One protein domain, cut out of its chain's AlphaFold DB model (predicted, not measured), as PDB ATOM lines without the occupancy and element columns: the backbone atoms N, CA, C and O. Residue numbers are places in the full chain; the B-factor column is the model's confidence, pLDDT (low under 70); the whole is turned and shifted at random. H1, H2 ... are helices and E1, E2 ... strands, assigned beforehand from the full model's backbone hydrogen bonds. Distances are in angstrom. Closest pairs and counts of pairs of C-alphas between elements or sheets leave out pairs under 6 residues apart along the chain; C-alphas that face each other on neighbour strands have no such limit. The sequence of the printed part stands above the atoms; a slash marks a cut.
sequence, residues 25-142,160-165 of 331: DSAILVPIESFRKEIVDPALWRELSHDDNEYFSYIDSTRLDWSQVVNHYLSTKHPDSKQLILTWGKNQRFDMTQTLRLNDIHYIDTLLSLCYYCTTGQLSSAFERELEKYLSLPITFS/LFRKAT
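AT A GLANCE: This is residues 25 to 142 and 160 to 165 of the 331 residues of an uncharacterized protein of Alistipes shahii (UniProt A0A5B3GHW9). A small three-stranded sheet, E1, E2 and E3, makes a wall at one side of the domain, with H1, H3 and H4 gathered next to it; H5 folds back along H4 as a helical hairpin, farther from the sheet. The long unnamed loop of residues 46 to 65 and the tail after H5 reach toward opposite ends of the longest axis. The printed part has 124 residues with six named helices and three named strands, in the order E1 H1 H2 H3 E2 E3 H4 H5 H6; the sheet, in the order E1 E2 E3, is mixed, and the class is mixed, helices and strands. The whole is compact, with a radius of gyration of the C-alphas of 15.0 A, and its outline is elongated, 51 by 32 by 29 A.

IN THESE COORDINATES: E1 is residues 27 to 31, beginning at C-alpha 27 (488.126, 368.227, 365.377); E2 is residues 83 to 88, 16.6 A long, and E3 residues 92 to 95. H1 is residues 32 to 39, H2 residues 42 to 45, and H3 residues 66 to 77, 16.5 A long. H4, residues 105 to 118, is 19.6 A long and begins at C-alpha 105 (505.346, 360.572, 351.059). H5 is residues 124 to 135, 16.0 A long, and H6 is residues 160 to 163, ending at C-alpha 163 (503.830, 379.627, 350.018).

HOW THE PARTS SIT: E1 and E2 are parallel neighbours at 29 degrees, with N 30 and O 85 2.9 A apart, within hydrogen-bond range. E2 and E3, a hairpin, are antiparallel at 159 degrees, with N 86 and O 94 at 2.8 A. E1, then H1, H2 and H3, then E2 form a strand-helix-strand unit, two parallel neighbour strands with helices between them in the chain. H1 is on the sheet at a height of 7.4 A, only just over none of its strands, as 2 of its C-alphas fall on E1. H3 only grazes the sheet with residues 70 to 74, and H4 only grazes it with residues 107 to 114. H4 is the hub, touching three helices. With residues 117 to 118 alone it touches H1, at a steep tilt of 58 degrees, the same way; the closest C-alphas, of Arg 36 and Cys 118, are 4.7 A apart. H4 and H5 touch at a shallow tilt of 13 degrees, opposite ways, closest at the C-alphas of Cys 115 and Phe 127, 6.3 A. H6 touches H4, closest at the C-alphas of Ser 113 and Phe 161, 5.9 A. Residues 66 to 69 of H3 touch residues 126 to 130 of H5, closest at the C-alphas of Trp 66 and Ala 126, 5.8 A. H2 and H3 are close but not clearly touching, with the C-alphas of Leu 44 and Thr 76 7.3 A apart. Every O i to N i+4 pair is within hydrogen-bond range in H1, H3 and H4, and 7 of 8 are in H5; H2 and H6 are too short for such a pair.

THE WHOLE: The two C-alphas farthest apart, of Asn 53 and Ser 142, are 51.4 A apart. Residues 143 to 159 are not printed, and C-alphas 142 and 160 are 24.7 A apart across this cut. The link from H2 to H3 is long, with 20 residues. The model's mean pLDDT over the printed part is 70.9, and 63 residues are under 70, among them residues 48 to 64, 118 to 142 and 160 to 165.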
ATOM      1  N   ASP A  25     485.248 362.879 368.905       53.19
ATOM      2  CA  ASP A  25     486.391 363.605 369.429       53.19
ATOM      3  C   ASP A  25     486.578 364.875 368.576       53.19
ATOM      4  O   ASP A  25     486.729 364.803 367.357       53.19
ATOM      5  N   SER A  26     486.392 366.045 369.186       80.19
ATOM      6  CA  SER A  26     486.140 367.320 368.501       80.19
ATOM      7  C   SER A  26     487.334 367.723 367.642       80.19
ATOM      8  O   SER A  26     488.406 368.039 368.161       80.19
ATOM      9  N   ALA A  27     487.148 367.716 366.323       87.50
ATOM     10  CA  ALA A  27     488.126 368.227 365.377       87.50
ATOM     11  C   ALA A  27     487.935 369.730 365.169       87.50
ATOM     12  O   ALA A  27     486.829 370.174 364.851       87.50
ATOM     13  N   ILE A  28     489.012 370.503 365.295       93.12
ATOM     14  CA  ILE A  28     489.030 371.924 364.952       93.12
ATOM     15  C   ILE A  28     489.650 372.126 363.571       93.12
ATOM     16  O   ILE A  28     490.690 371.554 363.245       93.12
ATOM     17  N   LEU A  29     489.001 372.955 362.751       92.56
ATOM     18  CA  LEU A  29     489.530 373.386 361.463       92.56
ATOM     19  C   LEU A  29     490.140 374.776 361.629       92.56
ATOM     20  O   LEU A  29     489.422 375.741 361.886       92.56
ATOM     21  N   VAL A  30     491.453 374.874 361.453       92.44
ATOM     22  CA  VAL A  30     492.202 376.125 361.589       92.44
ATOM     23  C   VAL A  30     492.765 376.525 360.222       92.44
ATOM     24  O   VAL A  30     493.427 375.721 359.561       92.44
ATOM     25  N   PRO A  31     492.512 377.749 359.729       91.38
ATOM     26  CA  PRO A  31     493.191 378.251 358.539       91.38
ATOM     27  C   PRO A  31     494.705 378.308 358.759       91.38
ATOM     28  O   PRO A  31     495.161 378.821 359.781       91.38
ATOM     29  N   ILE A  32     495.494 377.845 357.785       86.38
ATOM     30  CA  ILE A  32     496.961 377.792 357.911       86.38
ATOM     31  C   ILE A  32     497.589 379.158 358.245       86.38
ATOM     32  O   ILE A  32     498.558 379.237 358.990       86.38
ATOM     33  N   GLU A  33     497.010 380.247 357.735       85.50
ATOM     34  CA  GLU A  33     497.461 381.617 358.010       85.50
ATOM     35  C   GLU A  33     497.250 382.016 359.474       85.50
ATOM     36  O   GLU A  33     498.068 382.739 360.039       85.50
ATOM     37  N   SER A  34     496.155 381.556 360.087       89.50
ATOM     38  CA  SER A  34     495.879 381.787 361.507       89.50
ATOM     39  C   SER A  34     496.860 380.995 362.358       89.50
ATOM     40  O   SER A  34     497.551 381.578 363.188       89.50
ATOM     41  N   PHE A  35     497.011 379.700 362.058       89.06
ATOM     42  CA  PHE A  35     497.973 378.835 362.737       89.06
ATOM     43  C   PHE A  35     499.392 379.414 362.683       89.06
ATOM     44  O   PHE A  35     500.029 379.578 363.718       89.06
ATOM     45  N   ARG A  36     499.861 379.821 361.495       83.44
ATOM     46  CA  ARG A  36     501.179 380.445 361.305       83.44
ATOM     47  C   ARG A  36     501.376 381.693 362.165       83.44
ATOM     48  O   ARG A  36     502.458 381.878 362.704       83.44
ATOM     49  N   LYS A  37     500.373 382.567 362.272       84.38
ATOM     50  CA  LYS A  37     500.475 383.797 363.078       84.38
ATOM     51  C   LYS A  37     500.476 383.511 364.573       84.38
ATOM     52  O   LYS A  37     501.155 384.199 365.324       84.38
ATOM     53  N   GLU A  38     499.701 382.524 364.997       88.00
ATOM     54  CA  GLU A  38     499.524 382.201 366.408       88.00
ATOM     55  C   GLU A  38     500.676 381.362 366.959       88.00
ATOM     56  O   GLU A  38     501.069 381.558 368.104       88.00
ATOM     57  N   ILE A  39     501.249 380.461 366.154       82.19
ATOM     58  CA  ILE A  39     502.346 379.590 366.587       82.19
ATOM     59  C   ILE A  39     503.658 380.360 366.801       82.19
ATOM     60  O   ILE A  39     504.504 379.923 367.570       82.19
ATOM     61  N   VAL A  40     503.824 381.518 366.158       76.25
ATOM     62  CA  VAL A  40     504.999 382.390 366.339       76.25
ATOM     63  C   VAL A  40     504.796 383.451 367.425       76.25
ATOM     64  O   VAL A  40     505.713 384.226 367.681       76.25
ATOM     65  N   ASP A  41     503.615 383.520 368.050       79.56
ATOM     66  CA  ASP A  41     503.334 384.463 369.135       79.56
ATOM     67  C   ASP A  41     504.016 383.986 370.429       79.56
ATOM     68  O   ASP A  41     503.621 382.948 370.971       79.56
ATOM     69  N   PRO A  42     504.990 384.730 370.989       74.81
ATOM     70  CA  PRO A  42     505.644 384.343 372.236       74.81
ATOM     71  C   PRO A  42     504.662 384.169 373.400       74.81
ATOM     72  O   PRO A  42     504.932 383.400 374.319       74.81
ATOM     73  N   ALA A  43     503.503 384.845 373.370       80.00
ATOM     74  CA  ALA A  43     502.465 384.696 374.385       80.00
ATOM     75  C   ALA A  43     501.922 383.266 374.481       80.00
ATOM     76  O   ALA A  43     501.562 382.841 375.578       80.00
ATOM     77  N   LEU A  44     501.902 382.524 373.367       82.50
ATOM     78  CA  LEU A  44     501.497 381.121 373.347       82.50
ATOM     79  C   LEU A  44     502.456 380.242 374.162       82.50
ATOM     80  O   LEU A  44     502.031 379.245 374.730       82.50
ATOM     81  N   TRP A  45     503.730 380.622 374.251       78.56
ATOM     82  CA  TRP A  45     504.807 379.778 374.771       78.56
ATOM     83  C   TRP A  45     505.371 380.242 376.115       78.56
ATOM     84  O   TRP A  45     506.343 379.664 376.588       78.56
ATOM     85  N   ARG A  46     504.771 381.259 376.752       73.38
ATOM     86  CA  ARG A  46     505.264 381.848 378.018       73.38
ATOM     87  C   ARG A  46     505.447 380.841 379.151       73.38
ATOM     88  O   ARG A  46     506.323 381.013 379.983       73.38
ATOM     89  N   GLU A  47     504.629 379.796 379.197       70.94
ATOM     90  CA  GLU A  47     504.735 378.746 380.223       70.94
ATOM     91  C   GLU A  47     505.897 377.773 379.960       70.94
ATOM     92  O   GLU A  47     506.312 377.041 380.853       70.94
ATOM     93  N   LEU A  48     506.426 377.776 378.733       69.12
ATOM     94  CA  LEU A  48     507.531 376.933 378.275       69.12
ATOM     95  C   LEU A  48     508.832 377.733 378.057       69.12
ATOM     96  O   LEU A  48     509.894 377.132 377.875       69.12
ATOM     97  N   SER A  49     508.786 379.070 378.097       61.69
ATOM     98  CA  SER A  49     509.973 379.928 378.005       61.69
ATOM     99  C   SER A  49     510.845 379.798 379.252       61.69
ATOM    100  O   SER A  49     510.331 379.786 380.369       61.69
ATOM    101  N   HIS A  50     512.161 379.700 379.062       57.09
ATOM    102  CA  HIS A  50     513.127 379.649 380.158       57.09
ATOM    103  C   HIS A  50     513.821 381.011 380.329       57.09
ATOM    104  O   HIS A  50     514.322 381.571 379.359       57.09
ATOM    105  N   ASP A  51     513.855 381.462 381.586       51.75
ATOM    106  CA  ASP A  51     514.510 382.641 382.176       51.75
ATOM    107  C   ASP A  51     514.070 384.062 381.751       51.75
ATOM    108  O   ASP A  51     514.016 384.435 380.582       51.75
ATOM    109  N   ASP A  52     513.829 384.886 382.781       49.09
ATOM    110  CA  ASP A  52     513.335 386.275 382.757       49.09
ATOM    111  C   ASP A  52     514.426 387.327 382.441       49.09
ATOM    112  O   ASP A  52     514.217 388.528 382.627       49.09
ATOM    113  N   ASN A  53     515.612 386.910 381.989       47.97
ATOM    114  CA  ASN A  53     516.780 387.787 381.853       47.97
ATOM    115  C   ASN A  53     517.501 387.616 380.515       47.97
ATOM    116  O   ASN A  53     518.666 387.248 380.467       47.97
ATOM    117  N   GLU A  54     516.834 387.962 379.423       43.06
ATOM    118  CA  GLU A  54     517.478 388.565 378.257       43.06
ATOM    119  C   GLU A  54     516.396 389.268 377.435       43.06
ATOM    120  O   GLU A  54     515.218 388.939 377.519       43.06
ATOM    121  N   TYR A  55     516.780 390.297 376.684       47.50
ATOM    122  CA  TYR A  55     515.911 391.279 376.018       47.50
ATOM    123  C   TYR A  55     514.815 390.708 375.079       47.50
ATOM    124  O   TYR A  55     514.036 391.480 374.519       47.50
ATOM    125  N   PHE A  56     514.735 389.383 374.910       49.34
ATOM    126  CA  PHE A  56     513.725 388.662 374.147       49.34
ATOM    127  C   PHE A  56     513.393 387.323 374.821       49.34
ATOM    128  O   PHE A  56     514.273 386.491 375.015       49.34
ATOM    129  N   SER A  57     512.112 387.075 375.102       51.62
ATOM    130  CA  SER A  57     511.623 385.743 375.478       51.62
ATOM    131  C   SER A  57     511.952 384.747 374.359       51.62
ATOM    132  O   SER A  57     511.425 384.899 373.251       51.62
ATOM    133  N   TYR A  58     512.807 383.758 374.624       54.94
ATOM    134  CA  TYR A  58     513.179 382.705 373.676       54.94
ATOM    135  C   TYR A  58     512.591 381.360 374.116       54.94
ATOM    136  O   TYR A  58     512.588 381.011 375.296       54.94
ATOM    137  N   ILE A  59     512.059 380.613 373.153       60.22
ATOM    138  CA  ILE A  59     511.568 379.254 373.369       60.22
ATOM    139  C   ILE A  59     512.757 378.334 373.151       60.22
ATOM    140  O   ILE A  59     513.297 378.316 372.047       60.22
ATOM    141  N   ASP A  60     513.143 377.557 374.167       59.69
ATOM    142  CA  ASP A  60     514.149 376.505 374.003       59.69
ATOM    143  C   ASP A  60     513.563 375.347 373.177       59.69
ATOM    144  O   ASP A  60     513.199 374.275 373.670       59.69
ATOM    145  N   SER A  61     513.452 375.583 371.873       56.19
ATOM    146  CA  SER A  61     512.977 374.609 370.906       56.19
ATOM    147  C   SER A  61     513.969 373.479 370.685       56.19
ATOM    148  O   SER A  61     513.685 372.613 369.867       56.19
ATOM    149  N   THR A  62     515.091 373.404 371.415       58.41
ATOM    150  CA  THR A  62     515.944 372.205 371.446       58.41
ATOM    151  C   THR A  62     515.325 371.062 372.258       58.41
ATOM    152  O   THR A  62     515.686 369.902 372.071       58.41
ATOM    153  N   ARG A  63     514.335 371.372 373.108       63.88
ATOM    154  CA  ARG A  63     513.684 370.413 374.017       63.88
ATOM    155  C   ARG A  63     512.264 370.021 373.624       63.88
ATOM    156  O   ARG A  63     511.702 369.128 374.250       63.88
ATOM    157  N   LEU A  64     511.689 370.676 372.615       69.56
ATOM    158  CA  LEU A  64     510.327 370.416 372.142       69.56
ATOM    159  C   LEU A  64     510.340 369.539 370.893       69.56
ATOM    160  O   LEU A  64     511.024 369.865 369.932       69.56
ATOM    161  N   ASP A  65     509.587 368.449 370.852       73.75
ATOM    162  CA  ASP A  65     509.283 367.783 369.585       73.75
ATOM    163  C   ASP A  65     508.024 368.371 368.929       73.75
ATOM    164  O   ASP A  65     507.265 369.136 369.530       73.75
ATOM    165  N   TRP A  66     507.799 368.024 367.665       75.56
ATOM    166  CA  TRP A  66     506.661 368.541 366.914       75.56
ATOM    167  C   TRP A  66     505.305 368.179 367.525       75.56
ATOM    168  O   TRP A  66     504.383 368.994 367.519       75.56
ATOM    169  N   SER A  67     505.186 366.987 368.112       79.75
ATOM    170  CA  SER A  67     503.952 366.576 368.777       79.75
ATOM    171  C   SER A  67     503.665 367.450 369.998       79.75
ATOM    172  O   SER A  67     502.522 367.846 370.212       79.75
ATOM    173  N   GLN A  68     504.695 367.830 370.756       82.50
ATOM    174  CA  GLN A  68     504.577 368.744 371.888       82.50
ATOM    175  C   GLN A  68     504.177 370.148 371.432       82.50
ATOM    176  O   GLN A  68     503.321 370.761 372.065       82.50
ATOM    177  N   VAL A  69     504.717 370.630 370.308       82.44
ATOM    178  CA  VAL A  69     504.312 371.909 369.702       82.44
ATOM    179  C   VAL A  69     502.824 371.890 369.328       82.44
ATOM    180  O   VAL A  69     502.072 372.783 369.721       82.44
ATOM    181  N   VAL A  70     502.374 370.854 368.611       86.62
ATOM    182  CA  VAL A  70     500.970 370.710 368.188       86.62
ATOM    183  C   VAL A  70     500.035 370.571 369.389       86.62
ATOM    184  O   VAL A  70     499.009 371.250 369.450       86.62
ATOM    185  N   ASN A  71     500.396 369.732 370.361       87.75
ATOM    186  CA  ASN A  71     499.584 369.490 371.550       87.75
ATOM    187  C   ASN A  71     499.465 370.741 372.423       87.75
ATOM    188  O   ASN A  71     498.370 371.035 372.892       87.75
ATOM    189  N   HIS A  72     500.550 371.502 372.592       87.88
ATOM    190  CA  HIS A  72     500.537 372.752 373.357       87.88
ATOM    191  C   HIS A  72     499.680 373.832 372.690       87.88
ATOM    192  O   HIS A  72     498.888 374.510 373.349       87.88
ATOM    193  N   TYR A  73     499.790 373.972 371.363       89.12
ATOM    194  CA  TYR A  73     498.915 374.859 370.597       89.12
ATOM    195  C   TYR A  73     497.442 374.475 370.789       89.12
ATOM    196  O   TYR A  73     496.612 375.331 371.108       89.12
ATOM    197  N   LEU A  74     497.128 373.184 370.644       90.62
ATOM    198  CA  LEU A  74     495.772 372.660 370.768       90.62
ATOM    199  C   LEU A  74     495.213 372.883 372.179       90.62
ATOM    200  O   LEU A  74     494.132 373.450 372.309       90.62
ATOM    201  N   SER A  75     495.960 372.537 373.231       88.88
ATOM    202  CA  SER A  75     495.510 372.701 374.618       88.88
ATOM    203  C   SER A  75     495.306 374.163 375.012       88.88
ATOM    204  O   SER A  75     494.433 374.459 375.823       88.88
ATOM    205  N   THR A  76     496.084 375.081 374.437       89.88
ATOM    206  CA  THR A  76     496.026 376.503 374.799       89.88
ATOM    207  C   THR A  76     494.950 377.263 374.022       89.88
ATOM    208  O   THR A  76     494.226 378.077 374.594       89.88
ATOM    209  N   LYS A  77     494.835 377.035 372.709       90.81
ATOM    210  CA  LYS A  77     493.910 377.785 371.837       90.81
ATOM    211  C   LYS A  77     492.559 377.098 371.666       90.81
ATOM    212  O   LYS A  77     491.551 377.772 371.455       90.81
ATOM    213  N   HIS A  78     492.537 375.773 371.753       90.75
ATOM    214  CA  HIS A  78     491.377 374.944 371.444       90.75
ATOM    215  C   HIS A  78     491.235 373.787 372.455       90.75
ATOM    216  O   HIS A  78     491.212 372.628 372.038       90.75
ATOM    217  N   PRO A  79     491.116 374.074 373.771       87.00
ATOM    218  CA  PRO A  79     491.201 373.073 374.847       87.00
ATOM    219  C   PRO A  79     490.164 371.947 374.745       87.00
ATOM    220  O   PRO A  79     490.404 370.835 375.205       87.00
ATOM    221  N   ASP A  80     489.022 372.221 374.114       88.19
ATOM    222  CA  ASP A  80     487.949 371.247 373.918       88.19
ATOM    223  C   ASP A  80     488.160 370.356 372.687       88.19
ATOM    224  O   ASP A  80     487.325 369.503 372.406       88.19
ATOM    225  N   SER A  81     489.221 370.562 371.904       89.12
ATOM    226  CA  SER A  81     489.480 369.832 370.660       89.12
ATOM    227  C   SER A  81     490.583 368.797 370.840       89.12
ATOM    228  O   SER A  81     491.579 369.037 371.514       89.12
ATOM    229  N   LYS A  82     490.410 367.638 370.202       87.19
ATOM    230  CA  LYS A  82     491.384 366.535 370.219       87.19
ATOM    231  C   LYS A  82     492.123 366.365 368.898       87.19
ATOM    232  O   LYS A  82     493.160 365.714 368.869       87.19
ATOM    233  N   GLN A  83     491.590 366.938 367.821       91.38
ATOM    234  CA  GLN A  83     492.176 366.853 366.489       91.38
ATOM    235  C   GLN A  83     492.344 368.254 365.898       91.38
ATOM    236  O   GLN A  83     491.393 369.034 365.889       91.38
ATOM    237  N   LEU A  84     493.537 368.566 365.386       91.69
ATOM    238  CA  LEU A  84     493.843 369.832 364.713       91.69
ATOM    239  C   LEU A  84     493.961 369.603 363.206       91.69
ATOM    240  O   LEU A  84     494.895 368.952 362.745       91.69
ATOM    241  N   ILE A  85     493.049 370.187 362.430       91.88
ATOM    242  CA  ILE A  85     493.060 370.112 360.968       91.88
ATOM    243  C   ILE A  85     493.397 371.487 360.398       91.88
ATOM    244  O   ILE A  85     492.603 372.424 360.492       91.88
ATOM    245  N   LEU A  86     494.554 371.607 359.750       90.56
ATOM    246  CA  LEU A  86     494.902 372.808 358.996       90.56
ATOM    247  C   LEU A  86     494.177 372.829 357.659       90.56
ATOM    248  O   LEU A  86     494.040 371.798 357.001       90.56
ATOM    249  N   THR A  87     493.742 374.015 357.244       89.44
ATOM    250  CA  THR A  87     493.041 374.227 355.972       89.44
ATOM    251  C   THR A  87     493.700 375.315 355.133       89.44
ATOM    252  O   THR A  87     494.129 376.351 355.651       89.44
ATOM    253  N   TRP A  88     493.780 375.080 353.823       86.75
ATOM    254  CA  TRP A  88     494.200 376.068 352.829       86.75
ATOM    255  C   TRP A  88     493.618 375.734 351.448       86.75
ATOM    256  O   TRP A  88     493.176 374.615 351.188       86.75
ATOM    257  N   GLY A  89     493.541 376.731 350.564       76.50
ATOM    258  CA  GLY A  89     492.863 376.575 349.275       76.50
ATOM    259  C   GLY A  89     491.393 376.146 349.420       76.50
ATOM    260  O   GLY A  89     490.793 376.237 350.490       76.50
ATOM    261  N   LYS A  90     490.778 375.680 348.325       70.12
ATOM    262  CA  LYS A  90     489.347 375.314 348.332       70.12
ATOM    263  C   LYS A  90     489.045 373.974 349.009       70.12
ATOM    264  O   LYS A  90     487.939 373.820 349.504       70.12
ATOM    265  N   ASN A  91     489.988 373.029 349.036       73.12
ATOM    266  CA  ASN A  91     489.753 371.659 349.520       73.12
ATOM    267  C   ASN A  91     490.969 371.011 350.207       73.12
ATOM    268  O   ASN A  91     490.940 369.807 350.453       73.12
ATOM    269  N   GLN A  92     492.045 371.750 350.499       80.12
ATOM    270  CA  GLN A  92     493.245 371.145 351.083       80.12
ATOM    271  C   GLN A  92     493.136 371.159 352.607       80.12
ATOM    272  O   GLN A  92     492.769 372.166 353.221       80.12
ATOM    273  N   ARG A  93     493.376 369.987 353.197       87.00
ATOM    274  CA  ARG A  93     493.263 369.730 354.628       87.00
ATOM    275  C   ARG A  93     494.413 368.844 355.062       87.00
ATOM    276  O   ARG A  93     494.731 367.888 354.360       87.00
ATOM    277  N   PHE A  94     494.974 369.122 356.227       85.62
ATOM    278  CA  PHE A  94     495.993 368.273 356.822       85.62
ATOM    279  C   PHE A  94     495.755 368.130 358.311       85.62
ATOM    280  O   PHE A  94     495.656 369.120 359.032       85.62
ATOM    281  N   ASP A  95     495.634 366.884 358.747       87.56
ATOM    282  CA  ASP A  95     495.546 366.550 360.157       87.56
ATOM    283  C   ASP A  95     496.947 366.635 360.771       87.56
ATOM    284  O   ASP A  95     497.833 365.851 360.442       87.56
ATOM    285  N   MET A  96     497.148 367.613 361.644       83.69
ATOM    286  CA  MET A  96     498.407 367.844 362.357       83.69
ATOM    287  C   MET A  96     498.591 366.901 363.538       83.69
ATOM    288  O   MET A  96     499.710 366.658 363.971       83.69
ATOM    289  N   THR A  97     497.480 366.394 364.066       86.12
ATOM    290  CA  THR A  97     497.426 365.476 365.206       86.12
ATOM    291  C   THR A  97     497.499 364.012 364.787       86.12
ATOM    292  O   THR A  97     497.553 363.131 365.645       86.12
ATOM    293  N   GLN A  98     497.498 363.727 363.480       81.62
ATOM    294  CA  GLN A  98     497.613 362.357 363.002       81.62
ATOM    295  C   GLN A  98     498.944 361.741 363.431       81.62
ATOM    296  O   GLN A  98     499.989 362.394 363.436       81.62
ATOM    297  N   THR A  99     498.906 360.447 363.739       75.81
ATOM    298  CA  THR A  99     500.119 359.679 364.007       75.81
ATOM    299  C   THR A  99     501.047 359.719 362.798       75.81
ATOM    300  O   THR A  99     500.602 359.603 361.655       75.81
ATOM    301  N   LEU A 100     502.339 359.838 363.086       68.56
ATOM    302  CA  LEU A 100     503.428 359.880 362.121       68.56
ATOM    303  C   LEU A 100     503.323 358.733 361.112       68.56
ATOM    304  O   LEU A 100     503.340 357.556 361.483       68.56
ATOM    305  N   ARG A 101     503.240 359.075 359.823       67.81
ATOM    306  CA  ARG A 101     503.194 358.102 358.727       67.81
ATOM    307  C   ARG A 101     504.525 358.078 357.997       67.81
ATOM    308  O   ARG A 101     504.703 358.699 356.958       67.81
ATOM    309  N   LEU A 102     505.446 357.306 358.552       61.81
ATOM    310  CA  LEU A 102     506.837 357.208 358.102       61.81
ATOM    311  C   LEU A 102     506.989 356.751 356.632       61.81
ATOM    312  O   LEU A 102     507.970 357.084 355.985       61.81
ATOM    313  N   ASN A 103     505.996 356.050 356.074       58.22
ATOM    314  CA  ASN A 103     506.005 355.581 354.680       58.22
ATOM    315  C   ASN A 103     505.075 356.384 353.746       58.22
ATOM    316  O   ASN A 103     504.902 356.003 352.589       58.22
ATOM    317  N   ASP A 104     504.435 357.447 354.235       62.06
ATOM    318  CA  ASP A 104     503.506 358.263 353.450       62.06
ATOM    319  C   ASP A 104     504.233 359.509 352.951       62.06
ATOM    320  O   ASP A 104     504.461 360.471 353.682       62.06
ATOM    321  N   ILE A 105     504.620 359.474 351.681       57.03
ATOM    322  CA  ILE A 105     505.346 360.572 351.059       57.03
ATOM    323  C   ILE A 105     504.560 361.885 351.117       57.03
ATOM    324  O   ILE A 105     505.112 362.911 351.483       57.03
ATOM    325  N   HIS A 106     503.251 361.856 350.866       59.06
ATOM    326  CA  HIS A 106     502.433 363.065 350.871       59.06
ATOM    327  C   HIS A 106     502.322 363.674 352.268       59.06
ATOM    328  O   HIS A 106     502.189 364.893 352.408       59.06
ATOM    329  N   TYR A 107     502.390 362.836 353.303       69.25
ATOM    330  CA  TYR A 107     502.479 363.289 354.684       69.25
ATOM    331  C   TYR A 107     503.798 364.022 354.952       69.25
ATOM    332  O   TYR A 107     503.762 365.148 355.447       69.25
ATOM    333  N   ILE A 108     504.930 363.424 354.567       65.19
ATOM    334  CA  ILE A 108     506.270 364.017 354.715       65.19
ATOM    335  C   ILE A 108     506.351 365.342 353.947       65.19
ATOM    336  O   ILE A 108     506.748 366.358 354.508       65.19
ATOM    337  N   ASP A 109     505.883 365.349 352.702       62.03
ATOM    338  CA  ASP A 109     505.829 366.503 351.802       62.03
ATOM    339  C   ASP A 109     505.041 367.675 352.395       62.03
ATOM    340  O   ASP A 109     505.470 368.837 352.384       62.03
ATOM    341  N   THR A 110     503.856 367.367 352.925       70.75
ATOM    342  CA  THR A 110     502.974 368.372 353.513       70.75
ATOM    343  C   THR A 110     503.562 368.888 354.815       70.75
ATOM    344  O   THR A 110     503.583 370.099 355.023       70.75
ATOM    345  N   LEU A 111     504.090 368.001 355.661       73.19
ATOM    346  CA  LEU A 111     504.725 368.385 356.912       73.19
ATOM    347  C   LEU A 111     505.930 369.291 356.656       73.19
ATOM    348  O   LEU A 111     505.993 370.367 357.237       73.19
ATOM    349  N   LEU A 112     506.819 368.924 355.733       67.62
ATOM    350  CA  LEU A 112     507.961 369.734 355.306       67.62
ATOM    351  C   LEU A 112     507.552 371.144 354.882       67.62
ATOM    352  O   LEU A 112     508.110 372.137 355.348       67.62
ATOM    353  N   SER A 113     506.536 371.236 354.029       67.94
ATOM    354  CA  SER A 113     506.046 372.522 353.540       67.94
ATOM    355  C   SER A 113     505.402 373.352 354.653       67.94
ATOM    356  O   SER A 113     505.590 374.566 354.705       67.94
ATOM    357  N   LEU A 114     504.669 372.706 355.567       73.25
ATOM    358  CA  LEU A 114     504.109 373.344 356.758       73.25
ATOM    359  C   LEU A 114     505.206 373.855 357.687       73.25
ATOM    360  O   LEU A 114     505.082 374.977 358.161       73.25
ATOM    361  N   CYS A 115     506.272 373.079 357.906       68.75
ATOM    362  CA  CYS A 115     507.433 373.502 358.685       68.75
ATOM    363  C   CYS A 115     507.970 374.803 358.092       68.75
ATOM    364  O   CYS A 115     507.816 375.851 358.699       68.75
ATOM    365  N   TYR A 116     508.444 374.789 356.847       67.06
ATOM    366  CA  TYR A 116     509.024 375.980 356.217       67.06
ATOM    367  C   TYR A 116     508.095 377.191 356.193       67.06
ATOM    368  O   TYR A 116     508.532 378.326 356.397       67.06
ATOM    369  N   TYR A 117     506.808 376.959 355.944       70.75
ATOM    370  CA  TYR A 117     505.832 378.033 355.892       70.75
ATOM    371  C   TYR A 117     505.530 378.634 357.272       70.75
ATOM    372  O   TYR A 117     505.414 379.856 357.417       70.75
ATOM    373  N   CYS A 118     505.390 377.785 358.291       69.88
ATOM    374  CA  CYS A 118     505.004 378.180 359.640       69.88
ATOM    375  C   CYS A 118     506.205 378.550 360.524       69.88
ATOM    376  O   CYS A 118     506.016 379.246 361.520       69.88
ATOM    377  N   THR A 119     507.427 378.150 360.164       62.00
ATOM    378  CA  THR A 119     508.634 378.395 360.956       62.00
ATOM    379  C   THR A 119     509.437 379.560 360.424       62.00
ATOM    380  O   THR A 119     510.235 379.452 359.492       62.00
ATOM    381  N   THR A 120     509.294 380.691 361.094       55.00
ATOM    382  CA  THR A 120     510.320 381.731 361.102       55.00
ATOM    383  C   THR A 120     510.828 381.858 362.534       55.00
ATOM    384  O   THR A 120     510.054 382.223 363.416       55.00
ATOM    385  N   GLY A 121     512.103 381.552 362.788       58.69
ATOM    386  CA  GLY A 121     512.722 381.747 364.104       58.69
ATOM    387  C   GLY A 121     512.466 380.622 365.117       58.69
ATOM    388  O   GLY A 121     512.718 379.460 364.828       58.69
ATOM    389  N   GLN A 122     511.998 380.988 366.315       57.12
ATOM    390  CA  GLN A 122     512.196 380.313 367.615       57.12
ATOM    391  C   GLN A 122     511.862 378.820 367.723       57.12
ATOM    392  O   GLN A 122     512.344 378.178 368.649       57.12
ATOM    393  N   LEU A 123     511.057 378.261 366.823       64.75
ATOM    394  CA  LEU A 123     510.661 376.857 366.889       64.75
ATOM    395  C   LEU A 123     511.437 375.948 365.923       64.75
ATOM    396  O   LEU A 123     511.302 374.738 366.059       64.75
ATOM    397  N   SER A 124     512.245 376.488 364.997       62.09
ATOM    398  CA  SER A 124     512.885 375.746 363.889       62.09
ATOM    399  C   SER A 124     513.544 374.430 364.307       62.09
ATOM    400  O   SER A 124     513.307 373.410 363.670       62.09
ATOM    401  N   SER A 125     514.257 374.396 365.433       60.53
ATOM    402  CA  SER A 125     514.942 373.187 365.902       60.53
ATOM    403  C   SER A 125     513.991 372.036 366.264       60.53
ATOM    404  O   SER A 125     514.331 370.871 366.069       60.53
ATOM    405  N   ALA A 126     512.790 372.325 366.779       64.38
ATOM    406  CA  ALA A 126     511.768 371.305 367.039       64.38
ATOM    407  C   ALA A 126     511.282 370.647 365.741       64.38
ATOM    408  O   ALA A 126     511.018 369.445 365.701       64.38
ATOM    409  N   PHE A 127     511.205 371.444 364.677       65.25
ATOM    410  CA  PHE A 127     510.818 370.995 363.348       65.25
ATOM    411  C   PHE A 127     511.940 370.239 362.636       65.25
ATOM    412  O   PHE A 127     511.675 369.218 362.013       65.25
ATOM    413  N   GLU A 128     513.187 370.687 362.765       59.47
ATOM    414  CA  GLU A 128     514.363 370.005 362.211       59.47
ATOM    415  C   GLU A 128     514.518 368.593 362.786       59.47
ATOM    416  O   GLU A 128     514.676 367.637 362.035       59.47
ATOM    417  N   ARG A 129     514.361 368.416 364.104       65.06
ATOM    418  CA  ARG A 129     514.393 367.073 364.712       65.06
ATOM    419  C   ARG A 129     513.236 366.192 364.280       65.06
ATOM    420  O   ARG A 129     513.371 364.975 364.195       65.06
ATOM    421  N   GLU A 130     512.071 366.786 364.061       68.44
ATOM    422  CA  GLU A 130     510.937 366.048 363.530       68.44
ATOM    423  C   GLU A 130     511.236 365.574 362.106       68.44
ATOM    424  O   GLU A 130     511.054 364.401 361.803       68.44
ATOM    425  N   LEU A 131     511.804 366.447 361.278       64.12
ATOM    426  CA  LEU A 131     512.294 366.122 359.949       64.12
ATOM    427  C   LEU A 131     513.352 365.002 359.962       64.12
ATOM    428  O   LEU A 131     513.232 364.054 359.186       64.12
ATOM    429  N   GLU A 132     514.353 365.064 360.843       60.06
ATOM    430  CA  GLU A 132     515.409 364.046 360.967       60.06
ATOM    431  C   GLU A 132     514.846 362.629 361.142       60.06
ATOM    432  O   GLU A 132     515.401 361.673 360.595       60.06
ATOM    433  N   LYS A 133     513.703 362.471 361.826       65.19
ATOM    434  CA  LYS A 133     513.022 361.172 361.969       65.19
ATOM    435  C   LYS A 133     512.540 360.597 360.637       65.19
ATOM    436  O   LYS A 133     512.460 359.382 360.517       65.19
ATOM    437  N   TYR A 134     512.200 361.437 359.658       61.59
ATOM    438  CA  TYR A 134     511.783 360.993 358.321       61.59
ATOM    439  C   TYR A 134     512.954 360.832 357.382       61.59
ATOM    440  O   TYR A 134     512.961 359.906 356.573       61.59
ATOM    441  N   LEU A 135     513.926 361.742 357.487       54.22
ATOM    442  CA  LEU A 135     515.162 361.637 356.738       54.22
ATOM    443  C   LEU A 135     515.782 360.278 357.046       54.22
ATOM    444  O   LEU A 135     515.881 359.474 356.127       54.22
ATOM    445  N   SER A 136     516.027 359.967 358.326       53.94
ATOM    446  CA  SER A 136     516.675 358.740 358.833       53.94
ATOM    447  C   SER A 136     516.030 357.400 358.442       53.94
ATOM    448  O   SER A 136     516.625 356.350 358.688       53.94
ATOM    449  N   LEU A 137     514.857 357.389 357.803       55.38
ATOM    450  CA  LEU A 137     514.189 356.152 357.406       55.38
ATOM    451  C   LEU A 137     514.868 355.476 356.206       55.38
ATOM    452  O   LEU A 137     515.218 356.154 355.232       55.38
ATOM    453  N   PRO A 138     514.977 354.132 356.209       50.44
ATOM    454  CA  PRO A 138     515.492 353.383 355.071       50.44
ATOM    455  C   PRO A 138     514.697 353.630 353.791       50.44
ATOM    456  O   PRO A 138     513.508 353.945 353.807       50.44
ATOM    457  N   ILE A 139     515.357 353.447 352.648       51.94
ATOM    458  CA  ILE A 139     514.748 353.576 351.322       51.94
ATOM    459  C   ILE A 139     513.741 352.432 351.114       51.94
ATOM    460  O   ILE A 139     514.079 351.379 350.585       51.94
ATOM    461  N   THR A 140     512.495 352.627 351.542       44.38
ATOM    462  CA  THR A 140     511.409 351.639 351.395       44.38
ATOM    463  C   THR A 140     510.244 352.142 350.552       44.38
ATOM    464  O   THR A 140     509.295 351.393 350.317       44.38
ATOM    465  N   PHE A 141     510.298 353.383 350.053       44.53
ATOM    466  CA  PHE A 141     509.245 353.909 349.191       44.53
ATOM    467  C   PHE A 141     509.197 353.097 347.891       44.53
ATOM    468  O   PHE A 141     510.086 353.165 347.045       44.53
ATOM    469  N   SER A 142     508.126 352.324 347.722       36.69
ATOM    470  CA  SER A 142     507.845 351.564 346.500       36.69
ATOM    471  C   SER A 142     507.474 352.462 345.312       36.69
ATOM    472  O   SER A 142     507.256 351.969 344.206       36.69
ATOM    473  N   LEU A 160     500.560 374.980 348.808       54.09
ATOM    474  CA  LEU A 160     501.368 375.162 350.027       54.09
ATOM    475  C   LEU A 160     502.858 375.332 349.696       54.09
ATOM    476  O   LEU A 160     503.520 376.175 350.291       54.09
ATOM    477  N   PHE A 161     503.350 374.603 348.693       54.41
ATOM    478  CA  PHE A 161     504.721 374.704 348.192       54.41
ATOM    479  C   PHE A 161     505.063 376.104 347.682       54.41
ATOM    480  O   PHE A 161     506.090 376.649 348.059       54.41
ATOM    481  N   ARG A 162     504.161 376.750 346.926       54.66
ATOM    482  CA  ARG A 162     504.351 378.147 346.502       54.66
ATOM    483  C   ARG A 162     504.469 379.109 347.690       54.66
ATOM    484  O   ARG A 162     505.118 380.148 347.581       54.66
ATOM    485  N   LYS A 163     503.795 378.805 348.803       54.34
ATOM    486  CA  LYS A 163     503.830 379.627 350.018       54.34
ATOM    487  C   LYS A 163     505.095 379.389 350.848       54.34
ATOM    488  O   LYS A 163     505.600 380.335 351.447       54.34
ATOM    489  N   ALA A 164     505.600 378.158 350.876       52.31
ATOM    490  CA  ALA A 164     506.873 377.774 351.476       52.31
ATOM    491  C   ALA A 164     508.020 378.097 350.500       52.31
ATOM    492  O   ALA A 164     508.614 377.202 349.912       52.31
ATOM    493  N   THR A 165     508.295 379.387 350.294       48.00
ATOM    494  CA  THR A 165     509.183 379.909 349.236       48.00
ATOM    495  C   THR A 165     510.605 379.332 349.194       48.00
ATOM    496  O   THR A 165     511.275 379.531 348.189       48.00
TER     497      THR A 165